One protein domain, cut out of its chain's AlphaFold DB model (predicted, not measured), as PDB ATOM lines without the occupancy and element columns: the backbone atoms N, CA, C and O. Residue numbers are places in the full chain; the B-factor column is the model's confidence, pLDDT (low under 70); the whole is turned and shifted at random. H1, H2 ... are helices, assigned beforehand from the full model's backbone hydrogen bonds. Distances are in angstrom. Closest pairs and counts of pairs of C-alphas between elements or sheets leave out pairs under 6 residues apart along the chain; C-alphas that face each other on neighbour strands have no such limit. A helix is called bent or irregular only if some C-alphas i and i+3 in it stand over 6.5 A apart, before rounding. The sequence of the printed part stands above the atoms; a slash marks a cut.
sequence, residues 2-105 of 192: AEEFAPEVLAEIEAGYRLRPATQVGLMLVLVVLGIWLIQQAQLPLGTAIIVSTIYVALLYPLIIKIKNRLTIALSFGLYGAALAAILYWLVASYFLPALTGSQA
ATOM      1  N   ALA A   2     112.104 -79.478  26.159       51.56
ATOM      2  CA  ALA A   2     111.184 -78.821  27.119       51.56
ATOM      3  C   ALA A   2     110.231 -77.779  26.479       51.56
ATOM      4  O   ALA A   2     109.080 -77.678  26.888       51.56
ATOM      5  N   GLU A   3     110.679 -77.058  25.446       54.28
ATOM      6  CA  GLU A   3     109.848 -76.087  24.703       54.28
ATOM      7  C   GLU A   3     108.839 -76.740  23.738       54.28
ATOM      8  O   GLU A   3     107.833 -76.127  23.403       54.28
ATOM      9  N   GLU A   4     109.061 -77.996  23.333       55.81
ATOM     10  CA  GLU A   4     108.170 -78.736  22.417       55.81
ATOM     11  C   GLU A   4     106.906 -79.256  23.110       55.81
ATOM     12  O   GLU A   4     105.851 -79.308  22.489       55.81
ATOM     13  N   PHE A   5     106.990 -79.598  24.400       56.06
ATOM     14  CA  PHE A   5     105.847 -80.108  25.173       56.06
ATOM     15  C   PHE A   5     104.995 -79.001  25.805       56.06
ATOM     16  O   PHE A   5     103.871 -79.253  26.236       56.06
ATOM     17  N   ALA A   6     105.501 -77.766  25.865       67.75
ATOM     18  CA  ALA A   6     104.763 -76.624  26.398       67.75
ATOM     19  C   ALA A   6     103.407 -76.370  25.695       67.75
ATOM     20  O   ALA A   6     102.415 -76.211  26.409       67.75
ATOM     21  N   PRO A   7     103.302 -76.365  24.346       68.31
ATOM     22  CA  PRO A   7     102.024 -76.138  23.668       68.31
ATOM     23  C   PRO A   7     101.024 -77.287  23.851       68.31
ATOM     24  O   PRO A   7      99.829 -77.031  23.976       68.31
ATOM     25  N   GLU A   8     101.485 -78.538  23.905       68.19
ATOM     26  CA  GLU A   8     100.610 -79.702  24.109       68.19
ATOM     27  C   GLU A   8     100.020 -79.717  25.523       68.19
ATOM     28  O   GLU A   8      98.809 -79.861  25.691       68.19
ATOM     29  N   VAL A   9     100.852 -79.461  26.537       70.00
ATOM     30  CA  VAL A   9     100.415 -79.358  27.937       70.00
ATOM     31  C   VAL A   9      99.472 -78.168  28.134       70.00
ATOM     32  O   VAL A   9      98.469 -78.292  28.837       70.00
ATOM     33  N   LEU A  10      99.736 -77.024  27.491       68.50
ATOM     34  CA  LEU A  10      98.822 -75.874  27.507       68.50
ATOM     35  C   LEU A  10      97.480 -76.202  26.852       68.50
ATOM     36  O   LEU A  10      96.440 -75.895  27.431       68.50
ATOM     37  N   ALA A  11      97.481 -76.868  25.697       69.25
ATOM     38  CA  ALA A  11      96.256 -77.273  25.014       69.25
ATOM     39  C   ALA A  11      95.420 -78.256  25.853       69.25
ATOM     40  O   ALA A  11      94.189 -78.177  25.859       69.25
ATOM     41  N   GLU A  12      96.074 -79.156  26.588       69.31
ATOM     42  CA  GLU A  12      95.417 -80.128  27.465       69.31
ATOM     43  C   GLU A  12      94.868 -79.480  28.748       69.31
ATOM     44  O   GLU A  12      93.736 -79.760  29.155       69.31
ATOM     45  N   ILE A  13      95.603 -78.530  29.336       70.25
ATOM     46  CA  ILE A  13      95.114 -77.706  30.451       70.25
ATOM     47  C   ILE A  13      93.922 -76.853  29.997       70.25
ATOM     48  O   ILE A  13      92.890 -76.834  30.669       70.25
ATOM     49  N   GLU A  14      94.013 -76.192  28.840       65.62
ATOM     50  CA  GLU A  14      92.910 -75.421  28.260       65.62
ATOM     51  C   GLU A  14      91.682 -76.287  27.985       65.62
ATOM     52  O   GLU A  14      90.554 -75.841  28.201       65.62
ATOM     53  N   ALA A  15      91.873 -77.530  27.536       64.94
ATOM     54  CA  ALA A  15      90.775 -78.456  27.290       64.94
ATOM     55  C   ALA A  15      89.951 -78.726  28.562       64.94
ATOM     56  O   ALA A  15      88.725 -78.828  28.473       64.94
ATOM     57  N   GLY A  16      90.591 -78.755  29.736       62.97
ATOM     58  CA  GLY A  16      89.925 -78.909  31.034       62.97
ATOM     59  C   GLY A  16      89.049 -77.719  31.449       62.97
ATOM     60  O   GLY A  16      88.063 -77.908  32.162       62.97
ATOM     61  N   TYR A  17      89.352 -76.508  30.968       67.94
ATOM     62  CA  TYR A  17      88.589 -75.283  31.257       67.94
ATOM     63  C   TYR A  17      87.505 -74.968  30.216       67.94
ATOM     64  O   TYR A  17      86.731 -74.021  30.386       67.94
ATOM     65  N   ARG A  18      87.398 -75.753  29.137       78.06
ATOM     66  CA  ARG A  18      86.369 -75.540  28.113       78.06
ATOM     67  C   ARG A  18      85.000 -75.964  28.632       78.06
ATOM     68  O   ARG A  18      84.769 -77.110  29.015       78.06
ATOM     69  N   LEU A  19      84.050 -75.032  28.573       85.75
ATOM     70  CA  LEU A  19      82.643 -75.325  28.832       85.75
ATOM     71  C   LEU A  19      82.162 -76.447  27.907       85.75
ATOM     72  O   LEU A  19      82.525 -76.497  26.729       85.75
ATOM     73  N   ARG A  20      81.292 -77.323  28.416       90.94
ATOM     74  CA  ARG A  20      80.658 -78.357  27.589       90.94
ATOM     75  C   ARG A  20      79.889 -77.699  26.435       90.94
ATOM     76  O   ARG A  20      79.297 -76.642  26.656       90.94
ATOM     77  N   PRO A  21      79.801 -78.324  25.247       90.38
ATOM     78  CA  PRO A  21      79.088 -77.753  24.104       90.38
ATOM     79  C   PRO A  21      77.670 -77.265  24.425       90.38
ATOM     80  O   PRO A  21      77.297 -76.156  24.057       90.38
ATOM     81  N   ALA A  22      76.903 -78.044  25.195       92.69
ATOM     82  CA  ALA A  22      75.567 -77.651  25.641       92.69
ATOM     83  C   ALA A  22      75.580 -76.382  26.514       92.69
ATOM     84  O   ALA A  22      74.714 -75.524  26.370       92.69
ATOM     85  N   THR A  23      76.581 -76.235  27.387       93.81
ATOM     86  CA  THR A  23      76.761 -75.046  28.227       93.81
ATOM     87  C   THR A  23      77.193 -73.837  27.402       93.81
ATOM     88  O   THR A  23      76.688 -72.752  27.653       93.81
ATOM     89  N   GLN A  24      78.060 -74.006  26.398       94.25
ATOM     90  CA  GLN A  24      78.434 -72.921  25.479       94.25
ATOM     91  C   GLN A  24      77.217 -72.406  24.708       94.25
ATOM     92  O   GLN A  24      76.956 -71.210  24.694       94.25
ATOM     93  N   VAL A  25      76.425 -73.310  24.120       94.31
ATOM     94  CA  VAL A  25      75.202 -72.942  23.393       94.31
ATOM     95  C   VAL A  25      74.179 -72.300  24.332       94.31
ATOM     96  O   VAL A  25      73.612 -71.264  23.999       94.31
ATOM     97  N   GLY A  26      73.972 -72.867  25.524       96.19
ATOM     98  CA  GLY A  26      73.068 -72.299  26.525       96.19
ATOM     99  C   GLY A  26      73.492 -70.897  26.969       96.19
ATOM    100  O   GLY A  26      72.671 -69.983  26.980       96.19
ATOM    101  N   LEU A  27      74.779 -70.705  27.268       96.00
ATOM    102  CA  LEU A  27      75.341 -69.408  27.642       96.00
ATOM    103  C   LEU A  27      75.223 -68.395  26.497       96.00
ATOM    104  O   LEU A  27      74.822 -67.259  26.736       96.00
ATOM    105  N   MET A  28      75.502 -68.817  25.259       95.56
ATOM    106  CA  MET A  28      75.335 -67.987  24.065       95.56
ATOM    107  C   MET A  28      73.888 -67.512  23.930       95.56
ATOM    108  O   MET A  28      73.655 -66.322  23.773       95.56
ATOM    109  N   LEU A  29      72.904 -68.407  24.057       96.75
ATOM    110  CA  LEU A  29      71.488 -68.038  23.971       96.75
ATOM    111  C   LEU A  29      71.081 -67.035  25.055       96.75
ATOM    112  O   LEU A  29      70.436 -66.035  24.745       96.75
ATOM    113  N   VAL A  30      71.480 -67.272  26.310       97.81
ATOM    114  CA  VAL A  30      71.176 -66.361  27.425       97.81
ATOM    115  C   VAL A  30      71.773 -64.978  27.178       97.81
ATOM    116  O   VAL A  30      71.073 -63.976  27.322       97.81
ATOM    117  N   LEU A  31      73.043 -64.913  26.775       97.81
ATOM    118  CA  LEU A  31      73.727 -63.644  26.541       97.81
ATOM    119  C   LEU A  31      73.205 -62.920  25.295       97.81
ATOM    120  O   LEU A  31      73.034 -61.707  25.341       97.81
ATOM    121  N   VAL A  32      72.837 -63.636  24.229       97.25
ATOM    122  CA  VAL A  32      72.164 -63.044  23.062       97.25
ATOM    123  C   VAL A  32      70.821 -62.428  23.450       97.25
ATOM    124  O   VAL A  32      70.563 -61.278  23.105       97.25
ATOM    125  N   VAL A  33      69.979 -63.154  24.191       97.81
ATOM    126  CA  VAL A  33      68.675 -62.638  24.641       97.81
ATOM    127  C   VAL A  33      68.857 -61.413  25.533       97.81
ATOM    128  O   VAL A  33      68.190 -60.401  25.319       97.81
ATOM    129  N   LEU A  34      69.781 -61.476  26.493       97.81
ATOM    130  CA  LEU A  34      70.078 -60.358  27.385       97.81
ATOM    131  C   LEU A  34      70.601 -59.140  26.613       97.81
ATOM    132  O   LEU A  34      70.134 -58.028  26.839       97.81
ATOM    133  N   GLY A  35      71.540 -59.342  25.688       96.69
ATOM    134  CA  GLY A  35      72.111 -58.275  24.875       96.69
ATOM    135  C   GLY A  35      71.076 -57.609  23.975       96.69
ATOM    136  O   GLY A  35      70.980 -56.384  23.962       96.69
ATOM    137  N   ILE A  36      70.236 -58.390  23.289       95.94
ATOM    138  CA  ILE A  36      69.140 -57.850  22.470       95.94
ATOM    139  C   ILE A  36      68.136 -57.093  23.346       95.94
ATOM    140  O   ILE A  36      67.711 -55.999  22.977       95.94
ATOM    141  N   TRP A  37      67.783 -57.630  24.517       97.06
ATOM    142  CA  TRP A  37      66.902 -56.942  25.458       97.06
ATOM    143  C   TRP A  37      67.486 -55.591  25.899       97.06
ATOM    144  O   TRP A  37      66.774 -54.588  25.861       97.06
ATOM    145  N   LEU A  38      68.781 -55.529  26.230       97.12
ATOM    146  CA  LEU A  38      69.478 -54.281  26.569       97.12
ATOM    147  C   LEU A  38      69.501 -53.287  25.398       97.12
ATOM    148  O   LEU A  38      69.238 -52.104  25.599       97.12
ATOM    149  N   ILE A  39      69.754 -53.755  24.171       96.50
ATOM    150  CA  ILE A  39      69.718 -52.917  22.961       96.50
ATOM    151  C   ILE A  39      68.316 -52.328  22.748       96.50
ATOM    152  O   ILE A  39      68.185 -51.167  22.369       96.50
ATOM    153  N   GLN A  40      67.254 -53.086  23.039       94.56
ATOM    154  CA  GLN A  40      65.883 -52.573  22.971       94.56
ATOM    155  C   GLN A  40      65.598 -51.506  24.032       94.56
ATOM    156  O   GLN A  40      64.901 -50.534  23.736       94.56
ATOM    157  N   GLN A  41      66.165 -51.629  25.240       97.25
ATOM    158  CA  GLN A  41      66.030 -50.591  26.272       97.25
ATOM    159  C   GLN A  41      66.652 -49.252  25.848       97.25
ATOM    160  O   GLN A  41      66.221 -48.206  26.323       97.25
ATOM    161  N   ALA A  42      67.614 -49.262  24.918       95.25
ATOM    162  CA  ALA A  42      68.216 -48.046  24.374       95.25
ATOM    163  C   ALA A  42      67.297 -47.273  23.402       95.25
ATOM    164  O   ALA A  42      67.687 -46.205  22.936       95.25
ATOM    165  N   GLN A  43      66.098 -47.789  23.089       94.81
ATOM    166  CA  GLN A  43      65.089 -47.130  22.240       94.81
ATOM    167  C   GLN A  43      65.629 -46.667  20.874       94.81
ATOM    168  O   GLN A  43      65.199 -45.657  20.317       94.81
ATOM    169  N   LEU A  44      66.584 -47.417  20.320       92.88
ATOM    170  CA  LEU A  44      67.176 -47.119  19.020       92.88
ATOM    171  C   LEU A  44      66.154 -47.331  17.889       92.88
ATOM    172  O   LEU A  44      65.301 -48.220  17.991       92.88
ATOM    173  N   PRO A  45      66.264 -46.591  16.768       93.94
ATOM    174  CA  PRO A  45      65.506 -46.900  15.562       93.94
ATOM    175  C   PRO A  45      65.708 -48.362  15.154       93.94
ATOM    176  O   PRO A  45      66.824 -48.877  15.239       93.94
ATOM    177  N   LEU A  46      64.651 -49.019  14.665       92.31
ATOM    178  CA  LEU A  46      64.668 -50.458  14.366       92.31
ATOM    179  C   LEU A  46      65.866 -50.873  13.495       92.31
ATOM    180  O   LEU A  46      66.531 -51.858  13.799       92.31
ATOM    181  N   GLY A  47      66.177 -50.099  12.449       91.00
ATOM    182  CA  GLY A  47      67.325 -50.375  11.579       91.00
ATOM    183  C   GLY A  47      68.660 -50.361  12.330       91.00
ATOM    184  O   GLY A  47      69.462 -51.281  12.187       91.00
ATOM    185  N   THR A  48      68.874 -49.368  13.196       92.06
ATOM    186  CA  THR A  48      70.070 -49.275  14.044       92.06
ATOM    187  C   THR A  48      70.118 -50.411  15.063       92.06
ATOM    188  O   THR A  48      71.171 -51.013  15.251       92.06
ATOM    189  N   ALA A  49      68.984 -50.756  15.678       94.75
ATOM    190  CA  ALA A  49      68.899 -51.858  16.632       94.75
ATOM    191  C   ALA A  49      69.279 -53.204  15.991       94.75
ATOM    192  O   ALA A  49      70.000 -53.989  16.607       94.75
ATOM    193  N   ILE A  50      68.852 -53.454  14.745       94.62
ATOM    194  CA  ILE A  50      69.231 -54.653  13.981       94.62
ATOM    195  C   ILE A  50      70.745 -54.681  13.748       94.62
ATOM    196  O   ILE A  50      71.383 -55.675  14.081       94.62
ATOM    197  N   ILE A  51      71.328 -53.586  13.253       94.56
ATOM    198  CA  ILE A  51      72.771 -53.483  12.969       94.56
ATOM    199  C   ILE A  51      73.601 -53.733  14.233       94.56
ATOM    200  O   ILE A  51      74.500 -54.574  14.231       94.56
ATOM    201  N   VAL A  52      73.268 -53.049  15.333       94.25
ATOM    202  CA  VAL A  52      73.970 -53.205  16.616       94.25
ATOM    203  C   VAL A  52      73.822 -54.630  17.147       94.25
ATOM    204  O   VAL A  52      74.798 -55.203  17.625       94.25
ATOM    205  N   SER A  53      72.642 -55.242  17.005       95.69
ATOM    206  CA  SER A  53      72.423 -56.638  17.403       95.69
ATOM    207  C   SER A  53      73.274 -57.606  16.579       95.69
ATOM    208  O   SER A  53      73.869 -58.520  17.140       95.69
ATOM    209  N   THR A  54      73.386 -57.402  15.262       95.56
ATOM    210  CA  THR A  54      74.242 -58.223  14.392       95.56
ATOM    211  C   THR A  54      75.707 -58.142  14.812       95.56
ATOM    212  O   THR A  54      76.347 -59.180  14.973       95.56
ATOM    213  N   ILE A  55      76.223 -56.930  15.046       92.81
ATOM    214  CA  ILE A  55      77.605 -56.718  15.505       92.81
ATOM    215  C   ILE A  55      77.817 -57.378  16.873       92.81
ATOM    216  O   ILE A  55      78.792 -58.099  17.069       92.81
ATOM    217  N   TYR A  56      76.877 -57.188  17.801       94.56
ATOM    218  CA  TYR A  56      76.933 -57.777  19.135       94.56
ATOM    219  C   TYR A  56      77.020 -59.308  19.089       94.56
ATOM    220  O   TYR A  56      77.905 -59.895  19.710       94.56
ATOM    221  N   VAL A  57      76.144 -59.960  18.320       95.50
ATOM    222  CA  VAL A  57      76.144 -61.424  18.181       95.50
ATOM    223  C   VAL A  57      77.451 -61.911  17.551       95.50
ATOM    224  O   VAL A  57      78.002 -62.910  18.012       95.50
ATOM    225  N   ALA A  58      77.970 -61.206  16.541       93.25
ATOM    226  CA  ALA A  58      79.228 -61.565  15.893       93.25
ATOM    227  C   ALA A  58      80.434 -61.482  16.842       93.25
ATOM    228  O   ALA A  58      81.278 -62.371  16.812       93.25
ATOM    229  N   LEU A  59      80.490 -60.472  17.716       91.12
ATOM    230  CA  LEU A  59      81.555 -60.323  18.718       91.12
ATOM    231  C   LEU A  59      81.435 -61.332  19.866       91.12
ATOM    232  O   LEU A  59      82.438 -61.805  20.399       91.12
ATOM    233  N   LEU A  60      80.208 -61.673  20.251       92.62
ATOM    234  CA  LEU A  60      79.945 -62.603  21.344       92.62
ATOM    235  C   LEU A  60      80.234 -64.060  20.952       92.62
ATOM    236  O   LEU A  60      80.681 -64.859  21.777       92.62
ATOM    237  N   TYR A  61      79.991 -64.408  19.688       92.31
ATOM    238  CA  TYR A  61      80.123 -65.770  19.187       92.31
ATOM    239  C   TYR A  61      81.511 -66.401  19.424       92.31
ATOM    240  O   TYR A  61      81.550 -67.448  20.074       92.31
ATOM    241  N   PRO A  62      82.648 -65.805  19.001       87.81
ATOM    242  CA  PRO A  62      83.965 -66.416  19.184       87.81
ATOM    243  C   PRO A  62      84.414 -66.411  20.649       87.81
ATOM    244  O   PRO A  62      85.314 -67.168  21.017       87.81
ATOM    245  N   LEU A  63      83.801 -65.584  21.504       87.56
ATOM    246  CA  LEU A  63      84.083 -65.549  22.938       87.56
ATOM    247  C   LEU A  63      83.509 -66.780  23.653       87.56
ATOM    248  O   LEU A  63      84.164 -67.334  24.534       87.56
ATOM    249  N   ILE A  64      82.322 -67.238  23.248       90.81
ATOM    250  CA  ILE A  64      81.602 -68.331  23.918       90.81
ATOM    251  C   ILE A  64      81.754 -69.662  23.181       90.81
ATOM    252  O   ILE A  64      81.991 -70.695  23.811       90.81
ATOM    253  N   ILE A  65      81.584 -69.656  21.858       90.50
ATOM    254  CA  ILE A  65      81.592 -70.864  21.035       90.50
ATOM    255  C   ILE A  65      83.033 -71.181  20.636       90.50
ATOM    256  O   ILE A  65      83.614 -70.548  19.762       90.50
ATOM    257  N   LYS A  66      83.601 -72.208  21.270       87.00
ATOM    258  CA  LYS A  66      84.949 -72.734  20.985       87.00
ATOM    259  C   LYS A  66      84.920 -74.083  20.254       87.00
ATOM    260  O   LYS A  66      85.947 -74.740  20.103       87.00
ATOM    261  N   ILE A  67      83.734 -74.534  19.844       86.81
ATOM    262  CA  ILE A  67      83.536 -75.805  19.136       86.81
ATOM    263  C   ILE A  67      84.013 -75.653  17.689       86.81
ATOM    264  O   ILE A  67      83.530 -74.780  16.968       86.81
ATOM    265  N   LYS A  68      84.888 -76.557  17.244       83.44
ATOM    266  CA  LYS A  68      85.427 -76.596  15.879       83.44
ATOM    267  C   LYS A  68      84.719 -77.682  15.066       83.44
ATOM    268  O   LYS A  68      85.051 -78.860  15.156       83.44
ATOM    269  N   ASN A  69      83.662 -77.308  14.344       87.19
ATOM    270  CA  ASN A  69      82.988 -78.170  13.376       87.19
ATOM    271  C   ASN A  69      82.516 -77.352  12.163       87.19
ATOM    272  O   ASN A  69      82.426 -76.128  12.214       87.19
ATOM    273  N   ARG A  70      82.180 -78.028  11.061       87.50
ATOM    274  CA  ARG A  70      81.805 -77.356   9.805       87.50
ATOM    275  C   ARG A  70      80.657 -76.352   9.968       87.50
ATOM    276  O   ARG A  70      80.662 -75.318   9.309       87.50
ATOM    277  N   LEU A  71      79.679 -76.655  10.823       89.12
ATOM    278  CA  LEU A  71      78.540 -75.772  11.066       89.12
ATOM    279  C   LEU A  71      78.968 -74.528  11.845       89.12
ATOM    280  O   LEU A  71      78.606 -73.422  11.458       89.12
ATOM    281  N   THR A  72      79.745 -74.691  12.917       88.94
ATOM    282  CA  THR A  72      80.180 -73.568  13.753       88.94
ATOM    283  C   THR A  72      81.130 -72.645  13.006       88.94
ATOM    284  O   THR A  72      81.024 -71.434  13.164       88.94
ATOM    285  N   ILE A  73      81.971 -73.196  12.130       86.31
ATOM    286  CA  ILE A  73      82.814 -72.438  11.200       86.31
ATOM    287  C   ILE A  73      81.953 -71.658  10.199       86.31
ATOM    288  O   ILE A  73      82.136 -70.456  10.028       86.31
ATOM    289  N   ALA A  74      80.985 -72.308   9.545       90.19
ATOM    290  CA  ALA A  74      80.109 -71.630   8.588       90.19
ATOM    291  C   ALA A  74      79.305 -70.494   9.246       90.19
ATOM    292  O   ALA A  74      79.145 -69.425   8.656       90.19
ATOM    293  N   LEU A  75      78.841 -70.704  10.482       91.75
ATOM    294  CA  LEU A  75      78.187 -69.673  11.285       91.75
ATOM    295  C   LEU A  75      79.138 -68.520  11.617       91.75
ATOM    296  O   LEU A  75      78.730 -67.371  11.471       91.75
ATOM    297  N   SER A  76      80.394 -68.797  11.985       89.69
ATOM    298  CA  SER A  76      81.405 -67.755  12.192       89.69
ATOM    299  C   SER A  76      81.577 -66.870  10.960       89.69
ATOM    300  O   SER A  76      81.501 -65.649  11.071       89.69
ATOM    301  N   PHE A  77      81.744 -67.467   9.775       88.88
ATOM    302  CA  PHE A  77      81.864 -66.718   8.518       88.88
ATOM    303  C   PHE A  77      80.605 -65.906   8.204       88.88
ATOM    304  O   PHE A  77      80.702 -64.761   7.760       88.88
ATOM    305  N   GLY A  78      79.426 -66.481   8.449       92.75
ATOM    306  CA  GLY A  78      78.154 -65.787   8.282       92.75
ATOM    307  C   GLY A  78      78.036 -64.568   9.198       92.75
ATOM    308  O   GLY A  78      77.673 -63.491   8.734       92.75
ATOM    309  N   LEU A  79      78.390 -64.713  10.477       92.94
ATOM    310  CA  LEU A  79      78.366 -63.627  11.459       92.94
ATOM    311  C   LEU A  79      79.414 -62.551  11.161       92.94
ATOM    312  O   LEU A  79      79.090 -61.368  11.224       92.94
ATOM    313  N   TYR A  80      80.628 -62.950  10.771       90.62
ATOM    314  CA  TYR A  80      81.689 -62.051  10.311       90.62
ATOM    315  C   TYR A  80      81.211 -61.192   9.136       90.62
ATOM    316  O   TYR A  80      81.221 -59.961   9.202       90.62
ATOM    317  N   GLY A  81      80.739 -61.850   8.073       91.25
ATOM    318  CA  GLY A  81      80.270 -61.182   6.865       91.25
ATOM    319  C   GLY A  81      79.064 -60.288   7.138       91.25
ATOM    320  O   GLY A  81      79.016 -59.164   6.644       91.25
ATOM    321  N   ALA A  82      78.123 -60.743   7.970       94.75
ATOM    322  CA  ALA A  82      76.964 -59.950   8.366       94.75
ATOM    323  C   ALA A  82      77.362 -58.704   9.168       94.75
ATOM    324  O   ALA A  82      76.837 -57.628   8.896       94.75
ATOM    325  N   ALA A  83      78.296 -58.815  10.117       93.38
ATOM    326  CA  ALA A  83      78.771 -57.677  10.899       93.38
ATOM    327  C   ALA A  83      79.500 -56.654  10.022       93.38
ATOM    328  O   ALA A  83      79.160 -55.472  10.066       93.38
ATOM    329  N   LEU A  84      80.431 -57.092   9.168       92.06
ATOM    330  CA  LEU A  84      81.109 -56.191   8.233       92.06
ATOM    331  C   LEU A  84      80.137 -55.524   7.262       92.06
ATOM    332  O   LEU A  84      80.180 -54.306   7.093       92.06
ATOM    333  N   ALA A  85      79.228 -56.292   6.660       94.00
ATOM    334  CA  ALA A  85      78.217 -55.746   5.762       94.00
ATOM    335  C   ALA A  85      77.301 -54.746   6.480       94.00
ATOM    336  O   ALA A  85      76.967 -53.715   5.904       94.00
ATOM    337  N   ALA A  86      76.930 -55.009   7.737       93.75
ATOM    338  CA  ALA A  86      76.110 -54.106   8.535       93.75
ATOM    339  C   ALA A  86      76.840 -52.792   8.858       93.75
ATOM    340  O   ALA A  86      76.239 -51.727   8.723       93.75
ATOM    341  N   ILE A  87      78.129 -52.843   9.218       89.62
ATOM    342  CA  ILE A  87      78.942 -51.639   9.467       89.62
ATOM    343  C   ILE A  87      79.094 -50.823   8.175       89.62
ATOM    344  O   ILE A  87      78.862 -49.613   8.180       89.62
ATOM    345  N   LEU A  88      79.425 -51.477   7.056       90.75
ATOM    346  CA  LEU A  88      79.555 -50.817   5.753       90.75
ATOM    347  C   LEU A  88      78.232 -50.202   5.292       90.75
ATOM    348  O   LEU A  88      78.203 -49.048   4.870       90.75
ATOM    349  N   TYR A  89      77.128 -50.944   5.406       91.69
ATOM    350  CA  TYR A  89      75.796 -50.441   5.088       91.69
ATOM    351  C   TYR A  89      75.451 -49.219   5.938       91.69
ATOM    352  O   TYR A  89      75.004 -48.210   5.396       91.69
ATOM    353  N   TRP A  90      75.691 -49.284   7.251       88.75
ATOM    354  CA  TRP A  90      75.425 -48.172   8.156       88.75
ATOM    355  C   TRP A  90      76.202 -46.919   7.752       88.75
ATOM    356  O   TRP A  90      75.621 -45.837   7.676       88.75
ATOM    357  N   LEU A  91      77.486 -47.074   7.426       85.44
ATOM    358  CA  LEU A  91      78.361 -45.991   6.992       85.44
ATOM    359  C   LEU A  91      77.890 -45.378   5.663       85.44
ATOM    360  O   LEU A  91      77.771 -44.157   5.542       85.44
ATOM    361  N   VAL A  92      77.549 -46.212   4.680       87.50
ATOM    362  CA  VAL A  92      77.075 -45.742   3.373       87.50
ATOM    363  C   VAL A  92      75.716 -45.049   3.484       87.50
ATOM    364  O   VAL A  92      75.546 -43.945   2.968       87.50
ATOM    365  N   ALA A  93      74.757 -45.669   4.166       87.69
ATOM    366  CA  ALA A  93      73.393 -45.162   4.268       87.69
ATOM    367  C   ALA A  93      73.288 -43.913   5.155       87.69
ATOM    368  O   ALA A  93      72.476 -43.037   4.868       87.69
ATOM    369  N   SER A  94      74.103 -43.818   6.211       84.44
ATOM    370  CA  SER A  94      74.028 -42.707   7.168       84.44
ATOM    371  C   SER A  94      74.874 -41.502   6.765       84.44
ATOM    372  O   SER A  94      74.547 -40.395   7.177       84.44
ATOM    373  N   TYR A  95      75.935 -41.693   5.969       82.81
ATOM    374  CA  TYR A  95      76.878 -40.614   5.650       82.81
ATOM    375  C   TYR A  95      77.113 -40.407   4.153       82.81
ATOM    376  O   TYR A  95      77.021 -39.278   3.679       82.81
ATOM    377  N   PHE A  96      77.388 -41.461   3.379       82.56
ATOM    378  CA  PHE A  96      77.732 -41.286   1.959       82.56
ATOM    379  C   PHE A  96      76.523 -40.911   1.106       82.56
ATOM    380  O   PHE A  96      76.583 -39.959   0.329       82.56
ATOM    381  N   LEU A  97      75.414 -41.638   1.246       84.94
ATOM    382  CA  LEU A  97      74.221 -41.401   0.439       84.94
ATOM    383  C   LEU A  97      73.587 -40.026   0.730       84.94
ATOM    384  O   LEU A  97      73.346 -39.296  -0.231       84.94
ATOM    385  N   PRO A  98      73.404 -39.603   2.002       85.62
ATOM    386  CA  PRO A  98      72.881 -38.274   2.316       85.62
ATOM    387  C   PRO A  98      73.773 -37.130   1.830       85.62
ATOM    388  O   PRO A  98      73.267 -36.039   1.544       85.62
ATOM    389  N   ALA A  99      75.084 -37.367   1.731       83.50
ATOM    390  CA  ALA A  99      76.027 -36.393   1.203       83.50
ATOM    391  C   ALA A  99      75.938 -36.262  -0.325       83.50
ATOM    392  O   ALA A  99      75.974 -35.151  -0.849       83.50
ATOM    393  N   LEU A 100      75.740 -37.373  -1.044       82.06
ATOM    394  CA  LEU A 100      75.525 -37.365  -2.497       82.06
ATOM    395  C   LEU A 100      74.216 -36.672  -2.896       82.06
ATOM    396  O   LEU A 100      74.156 -36.018  -3.934       82.06
ATOM    397  N   THR A 101      73.171 -36.792  -2.075       84.19
ATOM    398  CA  THR A 101      71.869 -36.148  -2.313       84.19
ATOM    399  C   THR A 101      71.796 -34.708  -1.800       84.19
ATOM    400  O   THR A 101      70.736 -34.091  -1.876       84.19
ATOM    401  N   GLY A 102      72.892 -34.163  -1.255       81.38
ATOM    402  CA  GLY A 102      72.969 -32.794  -0.732       81.38
ATOM    403  C   GLY A 102      72.179 -32.549   0.559       81.38
ATOM    404  O   GLY A 102      72.013 -31.405   0.972       81.38
ATOM    405  N   SER A 103      71.685 -33.608   1.206       79.44
ATOM    406  CA  SER A 103      70.928 -33.519   2.465       79.44
ATOM    407  C   SER A 103      71.809 -33.389   3.711       79.44
ATOM    408  O   SER A 103      71.315 -32.985   4.762       79.44
ATOM    409  N   GLN A 104      73.099 -33.720   3.609       79.38
ATOM    410  CA  GLN A 104      74.100 -33.538   4.663       79.38
ATOM    411  C   GLN A 104      75.461 -33.172   4.057       79.38
ATOM    412  O   GLN A 104      75.714 -33.422   2.879       79.38
ATOM    413  N   ALA A 105      76.347 -32.580   4.860       76.94
ATOM    414  CA  ALA A 105      77.726 -32.335   4.447       76.94
ATOM    415  C   ALA A 105      78.500 -33.660   4.328       76.94
ATOM    416  O   ALA A 105      78.312 -34.560   5.148       76.94
TER     417      ALA A 105
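AT A GLANCE: This is residues 2 to 105 of the 192 residues of an uncharacterized protein of Candidatus Bathyarchaeota archaeon (UniProt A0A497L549). Three helices stand side by side in a row, folded back and forth as a zigzag: the longest, H4, is on one side, H3 is in the middle and H2 is on the other side. H1 sticks out as a free arm at one end, and residues 97 to 102, of which 97 to 100 belong to H4, stand free at the other. The printed part has 104 residues with four named helices, H1, H2, H3 and H4 along the chain, and no named strand; the class is all helix. It is only just loose, close to extended, with a radius of gyration of the C-alphas of 19.1 A, and with the arm it spans 65 by 31 by 23 A.

IN THESE COORDINATES: Find C-alpha 70 at (81.805, -77.356, 9.805); from there H4, residues 70 to 100, runs 42.3 A to C-alpha 100 at (75.525, -37.365, -2.497), with a kink of 33 degrees near residue 93. Before it comes H3, residues 46 to 64, 26.4 A long. H2, residues 21 to 41, measures 30.2 A. Look for C-alpha 2 at (111.184, -78.821, 27.119), where H1, residues 2 to 17, begins; it is 23.2 A long. Three helices are only just irregular: C-alphas 4 and 7 in H1 are 6.8 A apart, 59 and 62 in H3 are 6.6 A apart, and 94 and 97 in H4 are 6.9 A apart.

HOW THE PARTS SIT: Start at H4, which touches H3 with residues 76 to 90 alone; their closest C-alphas, those of Ile 55 and Ala 83, are 4.8 A apart. H3 and H4 form a helical hairpin, running opposite ways at a shallow tilt of 34 degrees, only just short of steep. From H3 go on to H2: the two touch, and their closest C-alphas, those of Gln 24 and Ile 64, are 5.8 A apart. They too form a helical hairpin, opposite ways at a shallow tilt of 27 degrees. H2 and H4 are apart, and H1 is apart from H2, H3 and H4. In H2 every O i to N i+4 pair is within hydrogen-bond range; in H1 it is 8 of 12, in H3 13 of 15 and in H4 25 of 27.

THE WHOLE: The two C-alphas farthest apart are those of Ala 2 and Gly 102, at 66.0 A. Without the stretches that stand free, residues 2 to 17 and 97 to 102, the body spans 52 by 28 by 14 A. The printed part has no cut, and the links H1 to H2, H2 to H3 and H3 to H4 are tight. The model's mean pLDDT over the printed part is 86.8; look for values under 70 at residues 2 to 8, 10 to 12 and 14 to 17.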